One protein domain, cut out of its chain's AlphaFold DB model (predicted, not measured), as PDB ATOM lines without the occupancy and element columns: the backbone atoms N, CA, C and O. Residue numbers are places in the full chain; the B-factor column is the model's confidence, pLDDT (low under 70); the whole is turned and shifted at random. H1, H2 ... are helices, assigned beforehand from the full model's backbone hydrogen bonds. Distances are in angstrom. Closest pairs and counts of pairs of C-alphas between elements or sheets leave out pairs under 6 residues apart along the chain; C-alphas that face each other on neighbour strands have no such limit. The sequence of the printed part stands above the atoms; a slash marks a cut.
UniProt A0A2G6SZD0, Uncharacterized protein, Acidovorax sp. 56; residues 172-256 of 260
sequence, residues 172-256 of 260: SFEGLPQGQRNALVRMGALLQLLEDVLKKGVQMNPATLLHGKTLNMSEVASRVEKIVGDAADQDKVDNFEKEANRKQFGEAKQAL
ATOM      1  N   SER A 172      50.998-156.846  26.992       52.44
ATOM      2  CA  SER A 172      50.311-155.887  26.134       52.44
ATOM      3  C   SER A 172      51.274-155.608  24.994       52.44
ATOM      4  O   SER A 172      52.481-155.496  25.233       52.44
ATOM      5  N   PHE A 173      50.778-155.597  23.759       56.31
ATOM      6  CA  PHE A 173      51.638-155.306  22.620       56.31
ATOM      7  C   PHE A 173      52.510-154.081  22.931       56.31
ATOM      8  O   PHE A 173      53.698-154.107  22.674       56.31
ATOM      9  N   GLU A 174      51.958-153.093  23.639       59.72
ATOM     10  CA  GLU A 174      52.615-151.884  24.140       59.72
ATOM     11  C   GLU A 174      53.740-152.077  25.174       59.72
ATOM     12  O   GLU A 174      54.664-151.270  25.194       59.72
ATOM     13  N   GLY A 175      53.697-153.116  26.012       62.19
ATOM     14  CA  GLY A 175      54.685-153.376  27.066       62.19
ATOM     15  C   GLY A 175      55.956-154.088  26.591       62.19
ATOM     16  O   GLY A 175      56.881-154.285  27.378       62.19
ATOM     17  N   LEU A 176      56.013-154.495  25.322       67.12
ATOM     18  CA  LEU A 176      57.183-155.145  24.735       67.12
ATOM     19  C   LEU A 176      58.210-154.111  24.232       67.12
ATOM     20  O   LEU A 176      57.831-153.059  23.706       67.12
ATOM     21  N   PRO A 177      59.522-154.419  24.291       74.38
ATOM     22  CA  PRO A 177      60.542-153.644  23.592       74.38
ATOM     23  C   PRO A 177      60.176-153.454  22.116       74.38
ATOM     24  O   PRO A 177      59.690-154.378  21.465       74.38
ATOM     25  N   GLN A 178      60.440-152.269  21.561       71.94
ATOM     26  CA  GLN A 178      60.070-151.916  20.182       71.94
ATOM     27  C   GLN A 178      60.527-152.950  19.141       71.94
ATOM     28  O   GLN A 178      59.755-153.309  18.258       71.94
ATOM     29  N   GLY A 179      61.731-153.512  19.287       72.44
ATOM     30  CA  GLY A 179      62.208-154.580  18.404       72.44
ATOM     31  C   GLY A 179      61.345-155.851  18.451       72.44
ATOM     32  O   GLY A 179      61.043-156.426  17.408       72.44
ATOM     33  N   GLN A 180      60.890-156.256  19.642       69.62
ATOM     34  CA  GLN A 180      60.017-157.423  19.819       69.62
ATOM     35  C   GLN A 180      58.597-157.155  19.307       69.62
ATOM     36  O   GLN A 180      58.004-158.026  18.676       69.62
ATOM     37  N   ARG A 181      58.082-155.934  19.497       71.75
ATOM     38  CA  ARG A 181      56.806-155.492  18.909       71.75
ATOM     39  C   ARG A 181      56.832-155.598  17.392       71.75
ATOM     40  O   ARG A 181      55.978-156.253  16.804       71.75
ATOM     41  N   ASN A 182      57.866-155.039  16.771       78.00
ATOM     42  CA  ASN A 182      58.005-155.057  15.320       78.00
ATOM     43  C   ASN A 182      58.173-156.487  14.783       78.00
ATOM     44  O   ASN A 182      57.622-156.826  13.739       78.00
ATOM     45  N   ALA A 183      58.868-157.356  15.522       75.12
ATOM     46  CA  ALA A 183      58.969-158.773  15.184       75.12
ATOM     47  C   ALA A 183      57.607-159.486  15.198       75.12
ATOM     48  O   ALA A 183      57.310-160.239  14.272       75.12
ATOM     49  N   LEU A 184      56.767-159.230  16.205       76.50
ATOM     50  CA  LEU A 184      55.424-159.810  16.283       76.50
ATOM     51  C   LEU A 184      54.511-159.309  15.163       76.50
ATOM     52  O   LEU A 184      53.804-160.119  14.570       76.50
ATOM     53  N   VAL A 185      54.565-158.016  14.825       80.06
ATOM     54  CA  VAL A 185      53.812-157.455  13.687       80.06
ATOM     55  C   VAL A 185      54.234-158.123  12.376       80.06
ATOM     56  O   VAL A 185      53.379-158.570  11.615       80.06
ATOM     57  N   ARG A 186      55.545-158.292  12.139       78.38
ATOM     58  CA  ARG A 186      56.058-159.002  10.951       78.38
ATOM     59  C   ARG A 186      55.615-160.466  10.910       78.38
ATOM     60  O   ARG A 186      55.266-160.957   9.841       78.38
ATOM     61  N   MET A 187      55.608-161.163  12.050       79.06
ATOM     62  CA  MET A 187      55.100-162.539  12.122       79.06
ATOM     63  C   MET A 187      53.593-162.613  11.860       79.06
ATOM     64  O   MET A 187      53.156-163.494  11.125       79.06
ATOM     65  N   GLY A 188      52.806-161.683  12.404       78.69
ATOM     66  CA  GLY A 188      51.372-161.589  12.126       78.69
ATOM     67  C   GLY A 188      51.090-161.395  10.635       78.69
ATOM     68  O   GLY A 188      50.293-162.129  10.058       78.69
ATOM     69  N   ALA A 189      51.816-160.489   9.981       83.19
ATOM     70  CA  ALA A 189      51.694-160.254   8.545       83.19
ATOM     71  C   ALA A 189      52.139-161.456   7.689       83.19
ATOM     72  O   ALA A 189      51.523-161.744   6.665       83.19
ATOM     73  N   LEU A 190      53.163-162.207   8.110       81.50
ATOM     74  CA  LEU A 190      53.541-163.468   7.457       81.50
ATOM     75  C   LEU A 190      52.454-164.541   7.580       81.50
ATOM     76  O   LEU A 190      52.204-165.267   6.619       81.50
ATOM     77  N   LEU A 191      51.818-164.660   8.748       81.31
ATOM     78  CA  LEU A 191      50.710-165.595   8.952       81.31
ATOM     79  C   LEU A 191      49.509-165.214   8.087       81.31
ATOM     80  O   LEU A 191      48.930-166.092   7.452       81.31
ATOM     81  N   GLN A 192      49.199-163.920   7.989       82.31
ATOM     82  CA  GLN A 192      48.158-163.415   7.097       82.31
ATOM     83  C   GLN A 192      48.478-163.717   5.626       82.31
ATOM     84  O   GLN A 192      47.610-164.178   4.892       82.31
ATOM     85  N   LEU A 193      49.735-163.540   5.204       83.44
ATOM     86  CA  LEU A 193      50.187-163.894   3.858       83.44
ATOM     87  C   LEU A 193      50.019-165.398   3.573       83.44
ATOM     88  O   LEU A 193      49.559-165.777   2.499       83.44
ATOM     89  N   LEU A 194      50.376-166.263   4.527       79.38
ATOM     90  CA  LEU A 194      50.173-167.712   4.411       79.38
ATOM     91  C   LEU A 194      48.687-168.065   4.338       79.38
ATOM     92  O   LEU A 194      48.288-168.902   3.532       79.38
ATOM     93  N   GLU A 195      47.864-167.417   5.156       80.12
ATOM     94  CA  GLU A 195      46.419-167.591   5.139       80.12
ATOM     95  C   GLU A 195      45.812-167.151   3.801       80.12
ATOM     96  O   GLU A 195      44.984-167.874   3.251       80.12
ATOM     97  N   ASP A 196      46.259-166.029   3.231       77.75
ATOM     98  CA  ASP A 196      45.828-165.565   1.912       77.75
ATOM     99  C   ASP A 196      46.248-166.541   0.804       77.75
ATOM    100  O   ASP A 196      45.445-166.842  -0.078       77.75
ATOM    101  N   VAL A 197      47.453-167.113   0.875       75.94
ATOM    102  CA  VAL A 197      47.902-168.159  -0.061       75.94
ATOM    103  C   VAL A 197      47.046-169.426   0.054       75.94
ATOM    104  O   VAL A 197      46.699-170.026  -0.963       75.94
ATOM    105  N   LEU A 198      46.679-169.831   1.272       72.25
ATOM    106  CA  LEU A 198      45.892-171.043   1.517       72.25
ATOM    107  C   LEU A 198      44.401-170.869   1.192       72.25
ATOM    108  O   LEU A 198      43.775-171.797   0.683       72.25
ATOM    109  N   LYS A 199      43.814-169.704   1.494       71.12
ATOM    110  CA  LYS A 199      42.373-169.439   1.338       71.12
ATOM    111  C   LYS A 199      42.011-168.816  -0.007       71.12
ATOM    112  O   LYS A 199      40.925-169.074  -0.517       71.12
ATOM    113  N   LYS A 200      42.887-167.989  -0.584       59.47
ATOM    114  CA  LYS A 200      42.622-167.207  -1.801       59.47
ATOM    115  C   LYS A 200      43.579-167.588  -2.929       59.47
ATOM    116  O   LYS A 200      44.163-166.713  -3.569       59.47
ATOM    117  N   GLY A 201      43.653-168.879  -3.263       48.91
ATOM    118  CA  GLY A 201      44.405-169.375  -4.429       48.91
ATOM    119  C   GLY A 201      44.024-168.737  -5.781       48.91
ATOM    120  O   GLY A 201      44.678-168.998  -6.783       48.91
ATOM    121  N   VAL A 202      42.989-167.885  -5.816       49.38
ATOM    122  CA  VAL A 202      42.550-167.101  -6.982       49.38
ATOM    123  C   VAL A 202      43.072-165.647  -6.973       49.38
ATOM    124  O   VAL A 202      43.221-165.065  -8.041       49.38
ATOM    125  N   GLN A 203      43.388-165.046  -5.813       52.31
ATOM    126  CA  GLN A 203      43.912-163.664  -5.735       52.31
ATOM    127  C   GLN A 203      45.437-163.592  -5.607       52.31
ATOM    128  O   GLN A 203      46.036-162.582  -5.979       52.31
ATOM    129  N   MET A 204      46.080-164.653  -5.115       58.59
ATOM    130  CA  MET A 204      47.535-164.743  -5.051       58.59
ATOM    131  C   MET A 204      48.014-165.975  -5.801       58.59
ATOM    132  O   MET A 204      47.664-167.095  -5.444       58.59
ATOM    133  N   ASN A 205      48.844-165.770  -6.824       63.44
ATOM    134  CA  ASN A 205      49.573-166.866  -7.442       63.44
ATOM    135  C   ASN A 205      50.800-167.176  -6.564       63.44
ATOM    136  O   ASN A 205      51.748-166.392  -6.572       63.44
ATOM    137  N   PRO A 206      50.836-168.296  -5.821       64.38
ATOM    138  CA  PRO A 206      51.967-168.639  -4.955       64.38
ATOM    139  C   PRO A 206      53.290-168.765  -5.724       64.38
ATOM    140  O   PRO A 206      54.358-168.643  -5.124       64.38
ATOM    141  N   ALA A 207      53.243-168.938  -7.051       67.00
ATOM    142  CA  ALA A 207      54.427-168.935  -7.900       67.00
ATOM    143  C   ALA A 207      55.176-167.592  -7.890       67.00
ATOM    144  O   ALA A 207      56.381-167.592  -8.106       67.00
ATOM    145  N   THR A 208      54.523-166.458  -7.601       69.62
ATOM    146  CA  THR A 208      55.210-165.151  -7.540       69.62
ATOM    147  C   THR A 208      56.079-165.006  -6.292       69.62
ATOM    148  O   THR A 208      57.051-164.255  -6.299       69.62
ATOM    149  N   LEU A 209      55.762-165.746  -5.223       71.81
ATOM    150  CA  LEU A 209      56.566-165.814  -3.997       71.81
ATOM    151  C   LEU A 209      57.762-166.764  -4.138       71.81
ATOM    152  O   LEU A 209      58.596-166.854  -3.234       71.81
ATOM    153  N   LEU A 210      57.861-167.467  -5.265       74.00
ATOM    154  CA  LEU A 210      58.933-168.396  -5.577       74.00
ATOM    155  C   LEU A 210      59.791-167.826  -6.706       74.00
ATOM    156  O   LEU A 210      59.300-167.264  -7.679       74.00
ATOM    157  N   HIS A 211      61.103-167.995  -6.594       70.19
ATOM    158  CA  HIS A 211      62.020-167.808  -7.709       70.19
ATOM    159  C   HIS A 211      62.670-169.162  -8.005       70.19
ATOM    160  O   HIS A 211      63.516-169.652  -7.257       70.19
ATOM    161  N   GLY A 212      62.189-169.838  -9.052       70.94
ATOM    162  CA  GLY A 212      62.520-171.240  -9.316       70.94
ATOM    163  C   GLY A 212      61.866-172.182  -8.296       70.94
ATOM    164  O   GLY A 212      60.662-172.406  -8.353       70.94
ATOM    165  N   LYS A 213      62.661-172.739  -7.368       68.56
ATOM    166  CA  LYS A 213      62.208-173.627  -6.268       68.56
ATOM    167  C   LYS A 213      62.432-173.035  -4.872       68.56
ATOM    168  O   LYS A 213      62.210-173.715  -3.872       68.56
ATOM    169  N   THR A 214      62.919-171.801  -4.784       72.94
ATOM    170  CA  THR A 214      63.261-171.159  -3.514       72.94
ATOM    171  C   THR A 214      62.353-169.968  -3.249       72.94
ATOM    172  O   THR A 214      61.878-169.301  -4.166       72.94
ATOM    173  N   LEU A 215      62.090-169.713  -1.968       75.81
ATOM    174  CA  LEU A 215      61.253-168.600  -1.540       75.81
ATOM    175  C   LEU A 215      61.961-167.267  -1.837       75.81
ATOM    176  O   LEU A 215      63.082-167.028  -1.371       75.81
ATOM    177  N   ASN A 216      61.302-166.398  -2.598       82.44
ATOM    178  CA  ASN A 216      61.791-165.069  -2.929       82.44
ATOM    179  C   ASN A 216      61.581-164.123  -1.737       82.44
ATOM    180  O   ASN A 216      60.536-163.489  -1.597       82.44
ATOM    181  N   MET A 217      62.603-164.000  -0.884       79.19
ATOM    182  CA  MET A 217      62.564-163.151   0.319       79.19
ATOM    183  C   MET A 217      62.244-161.683   0.024       79.19
ATOM    184  O   MET A 217      61.687-160.999   0.875       79.19
ATOM    185  N   SER A 218      62.602-161.195  -1.167       79.94
ATOM    186  CA  SER A 218      62.337-159.818  -1.590       79.94
ATOM    187  C   SER A 218      60.840-159.599  -1.812       79.94
ATOM    188  O   SER A 218      60.271-158.642  -1.292       79.94
ATOM    189  N   GLU A 219      60.186-160.517  -2.523       81.25
ATOM    190  CA  GLU A 219      58.740-160.443  -2.755       81.25
ATOM    191  C   GLU A 219      57.965-160.656  -1.448       81.25
ATOM    192  O   GLU A 219      57.057-159.892  -1.142       81.25
ATOM    193  N   VAL A 220      58.377-161.622  -0.619       82.50
ATOM    194  CA  VAL A 220      57.760-161.858   0.698       82.50
ATOM    195  C   VAL A 220      57.850-160.617   1.585       82.50
ATOM    196  O   VAL A 220      56.848-160.210   2.167       82.50
ATOM    197  N   ALA A 221      59.016-159.971   1.649       83.56
ATOM    198  CA  ALA A 221      59.197-158.738   2.410       83.56
ATOM    199  C   ALA A 221      58.313-157.590   1.898       83.56
ATOM    200  O   ALA A 221      57.712-156.892   2.711       83.56
ATOM    201  N   SER A 222      58.188-157.438   0.575       83.75
ATOM    202  CA  SER A 222      57.323-156.424  -0.043       83.75
ATOM    203  C   SER A 222      55.841-156.660   0.254       83.75
ATOM    204  O   SER A 222      55.079-155.712   0.418       83.75
ATOM    205  N   ARG A 223      55.411-157.925   0.308       83.44
ATOM    206  CA  ARG A 223      54.018-158.285   0.605       83.44
ATOM    207  C   ARG A 223      53.689-158.118   2.076       83.44
ATOM    208  O   ARG A 223      52.612-157.630   2.392       83.44
ATOM    209  N   VAL A 224      54.619-158.477   2.956       83.69
ATOM    210  CA  VAL A 224      54.496-158.215   4.392       83.69
ATOM    211  C   VAL A 224      54.393-156.717   4.659       83.69
ATOM    212  O   VAL A 224      53.505-156.310   5.395       83.69
ATOM    213  N   GLU A 225      55.241-155.900   4.030       85.31
ATOM    214  CA  GLU A 225      55.166-154.436   4.131       85.31
ATOM    215  C   GLU A 225      53.789-153.919   3.706       85.31
ATOM    216  O   GLU A 225      53.172-153.164   4.451       85.31
ATOM    217  N   LYS A 226      53.261-154.409   2.577       85.25
ATOM    218  CA  LYS A 226      51.920-154.043   2.117       85.25
ATOM    219  C   LYS A 226      50.824-154.433   3.117       85.25
ATOM    220  O   LYS A 226      49.980-153.608   3.416       85.25
ATOM    221  N   ILE A 227      50.850-155.652   3.663       84.81
ATOM    222  CA  ILE A 227      49.859-156.103   4.660       84.81
ATOM    223  C   ILE A 227      49.910-155.230   5.920       84.81
ATOM    224  O   ILE A 227      48.870-154.901   6.485       84.81
ATOM    225  N   VAL A 228      51.112-154.860   6.368       84.31
ATOM    226  CA  VAL A 228      51.284-153.977   7.529       84.31
ATOM    227  C   VAL A 228      50.787-152.564   7.216       84.31
ATOM    228  O   VAL A 228      50.107-151.985   8.055       84.31
ATOM    229  N   GLY A 229      51.077-152.035   6.024       84.06
ATOM    230  CA  GLY A 229      50.582-150.734   5.565       84.06
ATOM    231  C   GLY A 229      49.060-150.684   5.445       84.06
ATOM    232  O   GLY A 229      48.432-149.805   6.030       84.06
ATOM    233  N   ASP A 230      48.460-151.686   4.795       84.56
ATOM    234  CA  ASP A 230      47.007-151.837   4.656       84.56
ATOM    235  C   ASP A 230      46.323-151.935   6.037       84.56
ATOM    236  O   ASP A 230      45.244-151.389   6.236       84.56
ATOM    237  N   ALA A 231      46.945-152.604   7.017       81.94
ATOM    238  CA  ALA A 231      46.416-152.707   8.381       81.94
ATOM    239  C   ALA A 231      46.621-151.437   9.229       81.94
ATOM    240  O   ALA A 231      45.930-151.254  10.232       81.94
ATOM    241  N   ALA A 232      47.592-150.596   8.867       79.00
ATOM    242  CA  ALA A 232      47.902-149.338   9.540       79.00
ATOM    243  C   ALA A 232      47.236-148.119   8.874       79.00
ATOM    244  O   ALA A 232      47.447-147.004   9.351       79.00
ATOM    245  N   ASP A 233      46.479-148.322   7.789       81.31
ATOM    246  CA  ASP A 233      45.962-147.272   6.901       81.31
ATOM    247  C   ASP A 233      47.068-146.292   6.443       81.31
ATOM    248  O   ASP A 233      46.876-145.076   6.377       81.31
ATOM    249  N   GLN A 234      48.264-146.822   6.158       75.12
ATOM    250  CA  GLN A 234      49.450-146.056   5.769       75.12
ATOM    251  C   GLN A 234      50.140-146.675   4.551       75.12
ATOM    252  O   GLN A 234      50.486-147.853   4.554       75.12
ATOM    253  N   ASP A 235      50.447-145.852   3.543       65.75
ATOM    254  CA  ASP A 235      51.181-146.293   2.344       65.75
ATOM    255  C   ASP A 235      52.641-146.683   2.640       65.75
ATOM    256  O   ASP A 235      53.256-147.441   1.886       65.75
ATOM    257  N   LYS A 236      53.219-146.147   3.723       69.94
ATOM    258  CA  LYS A 236      54.583-146.435   4.181       69.94
ATOM    259  C   LYS A 236      54.623-146.485   5.697       69.94
ATOM    260  O   LYS A 236      54.142-145.565   6.351       69.94
ATOM    261  N   VAL A 237      55.247-147.530   6.236       72.56
ATOM    262  CA  VAL A 237      55.380-147.728   7.680       72.56
ATOM    263  C   VAL A 237      56.857-147.738   8.055       72.56
ATOM    264  O   VAL A 237      57.603-148.656   7.700       72.56
ATOM    265  N   ASP A 238      57.274-146.718   8.805       67.88
ATOM    266  CA  ASP A 238      58.649-146.580   9.277       67.88
ATOM    267  C   ASP A 238      59.083-147.825  10.061       67.88
ATOM    268  O   ASP A 238      58.358-148.345  10.914       67.88
ATOM    269  N   ASN A 239      60.311-148.285   9.818       69.25
ATOM    270  CA  ASN A 239      60.889-149.530  10.343       69.25
ATOM    271  C   ASN A 239      60.348-150.830   9.726       69.25
ATOM    272  O   ASN A 239      60.889-151.885  10.050       69.25
ATOM    273  N   PHE A 240      59.342-150.815   8.851       74.31
ATOM    274  CA  PHE A 240      58.828-152.017   8.168       74.31
ATOM    275  C   PHE A 240      59.132-152.035   6.672       74.31
ATOM    276  O   PHE A 240      58.554-152.835   5.938       74.31
ATOM    277  N   GLU A 241      60.086-151.214   6.244       76.75
ATOM    278  CA  GLU A 241      60.601-151.225   4.884       76.75
ATOM    279  C   GLU A 241      61.076-152.628   4.488       76.75
ATOM    280  O   GLU A 241      61.638-153.394   5.290       76.75
ATOM    281  N   LYS A 242      60.889-152.951   3.209       76.12
ATOM    282  CA  LYS A 242      61.316-154.193   2.563       76.12
ATOM    283  C   LYS A 242      62.690-154.704   3.007       76.12
ATOM    284  O   LYS A 242      62.873-155.908   3.187       76.12
ATOM    285  N   GLU A 243      63.663-153.817   3.184       74.75
ATOM    286  CA  GLU A 243      65.036-154.168   3.561       74.75
ATOM    287  C   GLU A 243      65.138-154.688   5.001       74.75
ATOM    288  O   GLU A 243      65.766-155.727   5.240       74.75
ATOM    289  N   ALA A 244      64.451-154.040   5.946       74.75
ATOM    290  CA  ALA A 244      64.391-154.462   7.344       74.75
ATOM    291  C   ALA A 244      63.672-155.812   7.490       74.75
ATOM    292  O   ALA A 244      64.151-156.711   8.189       74.75
ATOM    293  N   ASN A 245      62.564-155.992   6.764       75.56
ATOM    294  CA  ASN A 245      61.821-157.253   6.742       75.56
ATOM    295  C   ASN A 245      62.667-158.385   6.141       75.56
ATOM    296  O   ASN A 245      62.763-159.471   6.717       75.56
ATOM    297  N   ARG A 246      63.352-158.124   5.019       76.06
ATOM    298  CA  ARG A 246      64.240-159.095   4.365       76.06
ATOM    299  C   ARG A 246      65.357-159.560   5.298       76.06
ATOM    300  O   ARG A 246      65.631-160.760   5.342       76.06
ATOM    301  N   LYS A 247      65.998-158.639   6.026       77.69
ATOM    302  CA  LYS A 247      67.067-158.973   6.979       77.69
ATOM    303  C   LYS A 247      66.552-159.900   8.081       77.69
ATOM    304  O   LYS A 247      67.124-160.966   8.292       77.69
ATOM    305  N   GLN A 248      65.432-159.545   8.706       73.81
ATOM    306  CA  GLN A 248      64.875-160.326   9.807       73.81
ATOM    307  C   GLN A 248      64.405-161.722   9.378       73.81
ATOM    308  O   GLN A 248      64.605-162.694  10.104       73.81
ATOM    309  N   PHE A 249      63.818-161.858   8.186       78.00
ATOM    310  CA  PHE A 249      63.456-163.176   7.655       78.00
ATOM    311  C   PHE A 249      64.682-164.011   7.284       78.00
ATOM    312  O   PHE A 249      64.674-165.227   7.473       78.00
ATOM    313  N   GLY A 250      65.753-163.371   6.804       75.19
ATOM    314  CA  GLY A 250      67.041-164.022   6.580       75.19
ATOM    315  C   GLY A 250      67.626-164.609   7.866       75.19
ATOM    316  O   GLY A 250      67.975-165.787   7.890       75.19
ATOM    317  N   GLU A 251      67.665-163.815   8.938       76.88
ATOM    318  CA  GLU A 251      68.126-164.242  10.268       76.88
ATOM    319  C   GLU A 251      67.258-165.379  10.830       76.88
ATOM    320  O   GLU A 251      67.783-166.398  11.279       76.88
ATOM    321  N   ALA A 252      65.930-165.264  10.728       71.81
ATOM    322  CA  ALA A 252      65.006-166.303  11.181       71.81
ATOM    323  C   ALA A 252      65.190-167.628  10.420       71.81
ATOM    324  O   ALA A 252      65.179-168.701  11.023       71.81
ATOM    325  N   LYS A 253      65.410-167.570   9.101       75.81
ATOM    326  CA  LYS A 253      65.680-168.757   8.279       75.81
ATOM    327  C   LYS A 253      67.011-169.417   8.649       75.81
ATOM    328  O   LYS A 253      67.086-170.641   8.688       75.81
ATOM    329  N   GLN A 254      68.051-168.627   8.911       74.75
ATOM    330  CA  GLN A 254      69.343-169.152   9.363       74.75
ATOM    331  C   GLN A 254      69.223-169.832  10.727       74.75
ATOM    332  O   GLN A 254      69.720-170.943  10.887       74.75
ATOM    333  N   ALA A 255      68.512-169.215  11.674       70.25
ATOM    334  CA  ALA A 255      68.261-169.799  12.988       70.25
ATOM    335  C   ALA A 255      67.476-171.119  12.897       70.25
ATOM    336  O   ALA A 255      67.834-172.088  13.560       70.25
ATOM    337  N   LEU A 256      66.454-171.184  12.037       69.69
ATOM    338  CA  LEU A 256      65.693-172.411  11.797       69.69
ATOM    339  C   LEU A 256      66.572-173.521  11.207       69.69
ATOM    340  O   LEU A 256      66.534-174.649  11.682       69.69
TER     341      LEU A 256
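This is residues 172 to 256 of the 260 residues of an uncharacterized protein of Acidovorax sp. 56 (UniProt A0A2G6SZD0). Two helices, the long H1 and the shorter H3, cross as an X, and a third helix, H4, begins beside H3 and runs away from it as an arm whose last residues, 251 to 256, stick out. H1 runs along the longest axis, and the one-turn helix H2 sits in the loop that leads from the end of H1 to the start of H3. The printed part has 85 residues with four named helices in the order H1, H2, H3, H4 and no named strand; its class is all helix. It is compact, with a radius of gyration of the C-alphas of 13.1 A, and spans 39 by 30 by 21 A.

The printed part begins at Ser 172, before H1. H1 takes residues 178 to 199, from C-alpha 178 at (60.070, -151.916, 20.182), and is 31.2 A long from first to last C-alpha. H2 is residues 206 to 209. After it, residues 210 to 211 pair antiparallel with residues 214 to 215, stretches too short to be named strands. H3 takes residues 217 to 232, 22.2 A long, from C-alpha 217 at (62.564, -163.151, 0.319). H4 takes residues 242 to 256, 20.9 A long, and ends with C-alpha 256 at (65.693, -172.411, 11.797).

H3 is the hub, touching the three other helices. Residues 223 to 228 of H3 touch residues 185 to 193 of H1, about perpendicular at 78 degrees; the closest C-alphas, of Ala 189 and Val 224, are 5.4 A apart. H3 and H4 touch at a steep tilt of 62 degrees, opposite ways, with the C-alphas of Ala 221 and Lys 242 closest at 5.0 A. H2 touches H3 at residues 217 to 220 of H3, the closest C-alphas being those of Leu 209 and Glu 219, 5.9 A apart. H1 and H4 are close but not clearly touching, about perpendicular at 85 degrees, with the C-alphas of Arg 186 and Asn 245 closest at 7.3 A. H1 and H2 are also close but not clearly touching; their closest C-alphas, of Val 197 and Pro 206, are 6.4 A apart. H2 and H4 are apart. In H1, H3 and H4 every O i to N i+4 pair is within hydrogen-bond range; H2 is too short for such a pair.

The two C-alphas farthest apart, of Gly 175 and Gly 212, are 41.3 A from each other. The printed part has no cut, and its three links between helices are short. Residues 251 to 256 of H4 stand free. The mean pLDDT of the printed part is 74.0, and 21 residues are under 70, among them residues 172 to 176 and 200 to 208.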